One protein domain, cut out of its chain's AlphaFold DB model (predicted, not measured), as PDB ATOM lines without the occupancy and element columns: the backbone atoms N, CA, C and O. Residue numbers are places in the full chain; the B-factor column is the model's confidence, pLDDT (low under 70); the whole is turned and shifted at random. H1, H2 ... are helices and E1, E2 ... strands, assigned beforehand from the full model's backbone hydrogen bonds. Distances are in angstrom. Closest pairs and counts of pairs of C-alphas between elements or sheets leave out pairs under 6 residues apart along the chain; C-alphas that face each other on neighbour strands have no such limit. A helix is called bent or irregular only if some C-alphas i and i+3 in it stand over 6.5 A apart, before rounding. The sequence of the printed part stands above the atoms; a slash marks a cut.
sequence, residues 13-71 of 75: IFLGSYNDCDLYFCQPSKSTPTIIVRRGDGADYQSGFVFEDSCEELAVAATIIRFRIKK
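AT A GLANCE: This is residues 13 to 71 of the 75 residues of an uncharacterized protein of marine sediment metagenome (UniProt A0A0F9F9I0). A four-stranded antiparallel sheet has the long helix H2 slantwise over one face, making two layers; the short H1 packs on H2, whose residues 66 to 71 stick out. The sheet, in order E1 E2 E3 E4, is a meander, each strand neighbouring the one before. The 59 printed residues, with H1 and H2 following the strands, are mixed in class and compact: radius of gyration of the C-alphas 10.8 A, spans 29 by 23 by 20 A.

HOW THE PARTS SIT: E1, residues 13 to 18, and E2, 21 to 26, form a hairpin, with N 15 and O 23 2.8 A apart. E2 and E3, 34 to 38, form another: N 24 and O 36, 2.8 A. E3 and E4, 45 to 47, form a third: N 37 and O 46, 2.8 A. H1, residues 49 to 54, is irregular, C-alphas 50 and 53 being 7.7 A apart, and only grazes the sheet; 0 of 2 O i to N i+4 and 2 of 3 O i to N i+3 pairs are within hydrogen-bond range. In H2, residues 56 to 71, every O i to N i+4 pair is. H2 lies over E2 and E3, height 8.6 A; its closest C-alphas to E2 are Ala 61 and Leu 23, 5.9 A. H2 touches H1 with residues 58 to 62 alone, at a steep tilt of 50 degrees, opposite ways; closest C-alphas Ala 59 and Glu 52, 4.7 A.

IN THESE COORDINATES: E1 begins at C-alpha 13 (349.351, 262.453, 331.649); E2 spans 16.0 A. H2, 22.8 A long, ends at C-alpha 71 (343.065, 260.473, 316.242).

THE WHOLE: The farthest C-alphas, Gly 42 and Lys 71, are 33.2 A apart. The printed part has no cut and no long link; pLDDT is under 70 at residues 70 to 71.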
ATOM      1  N   ILE A  13     349.609 263.734 332.288       91.75
ATOM      2  CA  ILE A  13     349.351 262.453 331.649       91.75
ATOM      3  C   ILE A  13     350.686 261.840 331.241       91.75
ATOM      4  O   ILE A  13     351.404 262.398 330.409       91.75
ATOM      5  N   PHE A  14     350.995 260.662 331.781       93.00
ATOM      6  CA  PHE A  14     352.153 259.882 331.352       93.00
ATOM      7  C   PHE A  14     351.985 259.426 329.895       93.00
ATOM      8  O   PHE A  14     350.992 258.795 329.516       93.00
ATOM      9  N   LEU A  15     352.957 259.766 329.053       93.94
ATOM     10  CA  LEU A  15     352.954 259.435 327.629       93.94
ATOM     11  C   LEU A  15     353.713 258.140 327.342       93.94
ATOM     12  O   LEU A  15     353.327 257.420 326.419       93.94
ATOM     13  N   GLY A  16     354.746 257.853 328.135       93.75
ATOM     14  CA  GLY A  16     355.672 256.735 327.977       93.75
ATOM     15  C   GLY A  16     357.075 257.114 328.456       93.75
ATOM     16  O   GLY A  16     357.276 258.213 328.969       93.75
ATOM     17  N   SER A  17     358.043 256.223 328.251       94.56
ATOM     18  CA  SER A  17     359.457 256.495 328.538       94.56
ATOM     19  C   SER A  17     360.286 256.420 327.249       94.56
ATOM     20  O   SER A  17     360.009 255.582 326.388       94.56
ATOM     21  N   TYR A  18     361.291 257.285 327.118       95.12
ATOM     22  CA  TYR A  18     362.208 257.361 325.973       95.12
ATOM     23  C   TYR A  18     363.580 257.869 326.433       95.12
ATOM     24  O   TYR A  18     363.626 258.780 327.254       95.12
ATOM     25  N   ASN A  19     364.682 257.288 325.937       93.88
ATOM     26  CA  ASN A  19     366.060 257.617 326.353       93.88
ATOM     27  C   ASN A  19     366.230 257.726 327.878       93.88
ATOM     28  O   ASN A  19     366.730 258.714 328.406       93.88
ATOM     29  N   ASP A  20     365.725 256.724 328.596       91.69
ATOM     30  CA  ASP A  20     365.674 256.674 330.059       91.69
ATOM     31  C   ASP A  20     364.901 257.790 330.775       91.69
ATOM     32  O   ASP A  20     364.776 257.740 331.996       91.69
ATOM     33  N   CYS A  21     364.270 258.698 330.036       93.12
ATOM     34  CA  CYS A  21     363.423 259.754 330.562       93.12
ATOM     35  C   CYS A  21     361.949 259.337 330.561       93.12
ATOM     36  O   CYS A  21     361.501 258.576 329.699       93.12
ATOM     37  N   ASP A  22     361.170 259.894 331.482       95.00
ATOM     38  CA  ASP A  22     359.711 259.817 331.437       95.00
ATOM     39  C   ASP A  22     359.128 261.025 330.707       95.00
ATOM     40  O   ASP A  22     359.509 262.170 330.957       95.00
ATOM     41  N   LEU A  23     358.166 260.768 329.829       95.19
ATOM     42  CA  LEU A  23     357.498 261.778 329.024       95.19
ATOM     43  C   LEU A  23     356.098 262.033 329.575       95.19
ATOM     44  O   LEU A  23     355.317 261.095 329.764       95.19
ATOM     45  N   TYR A  24     355.745 263.300 329.756       94.25
ATOM     46  CA  TYR A  24     354.418 263.711 330.200       94.25
ATOM     47  C   TYR A  24     353.854 264.826 329.328       94.25
ATOM     48  O   TYR A  24     354.576 265.581 328.673       94.25
ATOM     49  N   PHE A  25     352.534 264.943 329.365       93.69
ATOM     50  CA  PHE A  25     351.804 266.097 328.874       93.69
ATOM     51  C   PHE A  25     350.921 266.642 329.983       93.69
ATOM     52  O   PHE A  25     350.175 265.893 330.606       93.69
ATOM     53  N   CYS A  26     350.993 267.945 330.196       91.88
ATOM     54  CA  CYS A  26     350.164 268.674 331.134       91.88
ATOM     55  C   CYS A  26     349.265 269.629 330.356       91.88
ATOM     56  O   CYS A  26     349.758 270.434 329.560       91.88
ATOM     57  N   GLN A  27     347.961 269.578 330.603       87.88
ATOM     58  CA  GLN A  27     347.021 270.572 330.090       87.88
ATOM     59  C   GLN A  27     346.087 271.017 331.214       87.88
ATOM     60  O   GLN A  27     344.941 270.572 331.270       87.88
ATOM     61  N   PRO A  28     346.566 271.895 332.114       78.94
ATOM     62  CA  PRO A  28     345.722 272.453 333.150       78.94
ATOM     63  C   PRO A  28     344.597 273.265 332.523       78.94
ATOM     64  O   PRO A  28     344.808 273.974 331.537       78.94
ATOM     65  N   SER A  29     343.424 273.257 333.151       72.56
ATOM     66  CA  SER A  29     342.226 273.957 332.646       72.56
ATOM     67  C   SER A  29     342.425 275.463 332.369       72.56
ATOM     68  O   SER A  29     341.616 276.077 331.675       72.56
ATOM     69  N   LYS A  30     343.472 276.086 332.932       71.50
ATOM     70  CA  LYS A  30     343.758 277.531 332.844       71.50
ATOM     71  C   LYS A  30     345.191 277.868 332.416       71.50
ATOM     72  O   LYS A  30     345.604 279.018 332.555       71.50
ATOM     73  N   SER A  31     345.965 276.902 331.928       78.25
ATOM     74  CA  SER A  31     347.373 277.122 331.576       78.25
ATOM     75  C   SER A  31     347.701 276.600 330.187       78.25
ATOM     76  O   SER A  31     347.013 275.740 329.640       78.25
ATOM     77  N   THR A  32     348.769 277.144 329.609       85.12
ATOM     78  CA  THR A  32     349.261 276.704 328.307       85.12
ATOM     79  C   THR A  32     349.644 275.222 328.367       85.12
ATOM     80  O   THR A  32     350.415 274.837 329.255       85.12
ATOM     81  N   PRO A  33     349.147 274.389 327.430       90.94
ATOM     82  CA  PRO A  33     349.553 272.996 327.331       90.94
ATOM     83  C   PRO A  33     351.074 272.875 327.279       90.94
ATOM     84  O   PRO A  33     351.743 273.631 326.576       90.94
ATOM     85  N   THR A  34     351.622 271.921 328.020       93.25
ATOM     86  CA  THR A  34     353.063 271.779 328.212       93.25
ATOM     87  C   THR A  34     353.458 270.313 328.101       93.25
ATOM     88  O   THR A  34     352.843 269.440 328.705       93.25
ATOM     89  N   ILE A  35     354.500 270.037 327.325       95.06
ATOM     90  CA  ILE A  35     355.197 268.746 327.316       95.06
ATOM     91  C   ILE A  35     356.324 268.767 328.341       95.06
ATOM     92  O   ILE A  35     356.935 269.812 328.555       95.06
ATOM     93  N   ILE A  36     356.584 267.631 328.978       94.38
ATOM     94  CA  ILE A  36     357.567 267.504 330.053       94.38
ATOM     95  C   ILE A  36     358.400 266.249 329.803       94.38
ATOM     96  O   ILE A  36     357.859 265.187 329.501       94.38
ATOM     97  N   VAL A  37     359.709 266.381 329.973       95.00
ATOM     98  CA  VAL A  37     360.683 265.289 330.005       95.00
ATOM     99  C   VAL A  37     361.291 265.277 331.392       95.00
ATOM    100  O   VAL A  37     361.922 266.253 331.793       95.00
ATOM    101  N   ARG A  38     361.113 264.182 332.124       92.88
ATOM    102  CA  ARG A  38     361.674 263.995 333.461       92.88
ATOM    103  C   ARG A  38     362.836 263.012 333.394       92.88
ATOM    104  O   ARG A  38     362.664 261.889 332.925       92.88
ATOM    105  N   ARG A  39     364.007 263.464 333.848       92.25
ATOM    106  CA  ARG A  39     365.284 262.732 333.789       92.25
ATOM    107  C   ARG A  39     365.670 262.120 335.141       92.25
ATOM    108  O   ARG A  39     366.516 261.235 335.194       92.25
ATOM    109  N   GLY A  40     365.024 262.567 336.218       87.12
ATOM    110  CA  GLY A  40     365.317 262.158 337.586       87.12
ATOM    111  C   GLY A  40     364.176 262.451 338.561       87.12
ATOM    112  O   GLY A  40     363.103 262.944 338.193       87.12
ATOM    113  N   ASP A  41     364.418 262.172 339.841       80.31
ATOM    114  CA  ASP A  41     363.550 262.615 340.933       80.31
ATOM    115  C   ASP A  41     363.730 264.119 341.223       80.31
ATOM    116  O   ASP A  41     364.713 264.749 340.834       80.31
ATOM    117  N   GLY A  42     362.764 264.735 341.912       78.50
ATOM    118  CA  GLY A  42     362.861 266.151 342.298       78.50
ATOM    119  C   GLY A  42     362.683 267.112 341.118       78.50
ATOM    120  O   GLY A  42     361.711 266.980 340.382       78.50
ATOM    121  N   ALA A  43     363.574 268.092 340.949       78.62
ATOM    122  CA  ALA A  43     363.461 269.151 339.934       78.62
ATOM    123  C   ALA A  43     364.187 268.840 338.607       78.62
ATOM    124  O   ALA A  43     364.364 269.736 337.786       78.62
ATOM    125  N   ASP A  44     364.608 267.593 338.386       86.56
ATOM    126  CA  ASP A  44     365.342 267.206 337.177       86.56
ATOM    127  C   ASP A  44     364.397 266.918 335.996       86.56
ATOM    128  O   ASP A  44     364.038 265.773 335.685       86.56
ATOM    129  N   TYR A  45     363.921 267.999 335.376       89.94
ATOM    130  CA  TYR A  45     363.049 267.951 334.209       89.94
ATOM    131  C   TYR A  45     363.257 269.146 333.271       89.94
ATOM    132  O   TYR A  45     363.720 270.215 333.667       89.94
ATOM    133  N   GLN A  46     362.851 268.970 332.015       93.06
ATOM    134  CA  GLN A  46     362.721 270.038 331.027       93.06
ATOM    135  C   GLN A  46     361.279 270.066 330.519       93.06
ATOM    136  O   GLN A  46     360.671 269.015 330.316       93.06
ATOM    137  N   SER A  47     360.709 271.255 330.319       92.81
ATOM    138  CA  SER A  47     359.306 271.389 329.925       92.81
ATOM    139  C   SER A  47     359.052 272.555 328.981       92.81
ATOM    140  O   SER A  47     359.648 273.616 329.142       92.81
ATOM    141  N   GLY A  48     358.094 272.383 328.073       93.25
ATOM    142  CA  GLY A  48     357.588 273.430 327.187       93.25
ATOM    143  C   GLY A  48     357.732 273.080 325.710       93.25
ATOM    144  O   GLY A  48     358.771 272.595 325.275       93.25
ATOM    145  N   PHE A  49     356.696 273.386 324.925       92.00
ATOM    146  CA  PHE A  49     356.729 273.213 323.466       92.00
ATOM    147  C   PHE A  49     357.775 274.098 322.783       92.00
ATOM    148  O   PHE A  49     358.297 273.725 321.744       92.00
ATOM    149  N   VAL A  50     358.126 275.240 323.384       91.31
ATOM    150  CA  VAL A  50     359.154 276.156 322.857       91.31
ATOM    151  C   VAL A  50     360.545 275.512 322.750       91.31
ATOM    152  O   VAL A  50     361.399 276.018 322.031       91.31
ATOM    153  N   PHE A  51     360.776 274.392 323.440       91.44
ATOM    154  CA  PHE A  51     362.047 273.669 323.430       91.44
ATOM    155  C   PHE A  51     361.986 272.353 322.645       91.44
ATOM    156  O   PHE A  51     362.874 271.517 322.792       91.44
ATOM    157  N   GLU A  52     360.944 272.129 321.837       91.81
ATOM    158  CA  GLU A  52     360.810 270.869 321.102       91.81
ATOM    159  C   GLU A  52     361.955 270.634 320.110       91.81
ATOM    160  O   GLU A  52     362.460 269.522 320.019       91.81
ATOM    161  N   ASP A  53     362.432 271.685 319.443       90.62
ATOM    162  CA  ASP A  53     363.508 271.574 318.453       90.62
ATOM    163  C   ASP A  53     364.904 271.465 319.088       90.62
ATOM    164  O   ASP A  53     365.877 271.145 318.409       90.62
ATOM    165  N   SER A  54     365.028 271.737 320.393       89.56
ATOM    166  CA  SER A  54     366.305 271.712 321.117       89.56
ATOM    167  C   SER A  54     366.490 270.480 322.003       89.56
ATOM    168  O   SER A  54     367.539 270.335 322.630       89.56
ATOM    169  N   CYS A  55     365.493 269.594 322.074       92.00
ATOM    170  CA  CYS A  55     365.499 268.424 322.943       92.00
ATOM    171  C   CYS A  55     364.701 267.284 322.298       92.00
ATOM    172  O   CYS A  55     363.479 267.357 322.168       92.00
ATOM    173  N   GLU A  56     365.398 266.212 321.915       95.62
ATOM    174  CA  GLU A  56     364.802 265.068 321.217       95.62
ATOM    175  C   GLU A  56     363.664 264.434 322.028       95.62
ATOM    176  O   GLU A  56     362.600 264.131 321.487       95.62
ATOM    177  N   GLU A  57     363.839 264.298 323.345       96.25
ATOM    178  CA  GLU A  57     362.808 263.730 324.212       96.25
ATOM    179  C   GLU A  57     361.526 264.589 324.223       96.25
ATOM    180  O   GLU A  57     360.411 264.054 324.247       96.25
ATOM    181  N   LEU A  58     361.664 265.920 324.143       95.88
ATOM    182  CA  LEU A  58     360.523 266.831 324.026       95.88
ATOM    183  C   LEU A  58     359.861 266.709 322.650       95.88
ATOM    184  O   LEU A  58     358.632 266.641 322.580       95.88
ATOM    185  N   ALA A  59     360.636 266.601 321.569       96.19
ATOM    186  CA  ALA A  59     360.097 266.357 320.231       96.19
ATOM    187  C   ALA A  59     359.281 265.052 320.165       96.19
ATOM    188  O   ALA A  59     358.211 265.009 319.543       96.19
ATOM    189  N   VAL A  60     359.730 263.994 320.849       96.50
ATOM    190  CA  VAL A  60     358.989 262.728 320.960       96.50
ATOM    191  C   VAL A  60     357.677 262.928 321.720       96.50
ATOM    192  O   VAL A  60     356.619 262.530 321.222       96.50
ATOM    193  N   ALA A  61     357.702 263.595 322.879       95.81
ATOM    194  CA  ALA A  61     356.489 263.907 323.638       95.81
ATOM    195  C   ALA A  61     355.481 264.720 322.798       95.81
ATOM    196  O   ALA A  61     354.295 264.376 322.733       95.81
ATOM    197  N   ALA A  62     355.960 265.744 322.085       94.94
ATOM    198  CA  ALA A  62     355.157 266.566 321.181       94.94
ATOM    199  C   ALA A  62     354.530 265.729 320.059       94.94
ATOM    200  O   ALA A  62     353.339 265.854 319.758       94.94
ATOM    201  N   THR A  63     355.321 264.843 319.457       95.31
ATOM    202  CA  THR A  63     354.886 263.942 318.389       95.31
ATOM    203  C   THR A  63     353.766 263.022 318.870       95.31
ATOM    204  O   THR A  63     352.718 262.955 318.223       95.31
ATOM    205  N   ILE A  64     353.924 262.383 320.035       93.94
ATOM    206  CA  ILE A  64     352.892 261.520 320.632       93.94
ATOM    207  C   ILE A  64     351.578 262.289 320.799       93.94
ATOM    208  O   ILE A  64     350.521 261.794 320.400       93.94
ATOM    209  N   ILE A  65     351.631 263.507 321.343       92.56
ATOM    210  CA  ILE A  65     350.438 264.338 321.541       92.56
ATOM    211  C   ILE A  65     349.789 264.727 320.217       92.56
ATOM    212  O   ILE A  65     348.582 264.545 320.057       92.56
ATOM    213  N   ARG A  66     350.569 265.181 319.232       91.75
ATOM    214  CA  ARG A  66     350.052 265.520 317.898       91.75
ATOM    215  C   ARG A  66     349.361 264.326 317.237       91.75
ATOM    216  O   ARG A  66     348.313 264.503 316.618       91.75
ATOM    217  N   PHE A  67     349.894 263.114 317.390       90.19
ATOM    218  CA  PHE A  67     349.244 261.896 316.898       90.19
ATOM    219  C   PHE A  67     347.967 261.548 317.672       90.19
ATOM    220  O   PHE A  67     346.966 261.191 317.049       90.19
ATOM    221  N   ARG A  68     347.969 261.673 319.006       87.00
ATOM    222  CA  ARG A  68     346.785 261.407 319.843       87.00
ATOM    223  C   ARG A  68     345.644 262.384 319.542       87.00
ATOM    224  O   ARG A  68     344.519 261.937 319.355       87.00
ATOM    225  N   ILE A  69     345.935 263.678 319.396       76.00
ATOM    226  CA  ILE A  69     344.936 264.702 319.037       76.00
ATOM    227  C   ILE A  69     344.369 264.442 317.638       76.00
ATOM    228  O   ILE A  69     343.155 264.453 317.460       76.00
ATOM    229  N   LYS A  70     345.220 264.129 316.649       68.50
ATOM    230  CA  LYS A  70     344.762 263.810 315.285       68.50
ATOM    231  C   LYS A  70     343.834 262.594 315.227       68.50
ATOM    232  O   LYS A  70     342.979 262.547 314.352       68.50
ATOM    233  N   LYS A  71     343.977 261.626 316.139       62.41
ATOM    234  CA  LYS A  71     343.065 260.473 316.242       62.41
ATOM    235  C   LYS A  71     341.808 260.734 317.079       62.41
ATOM    236  O   LYS A  71     340.860 259.970 316.959       62.41
TER     237      LYS A  71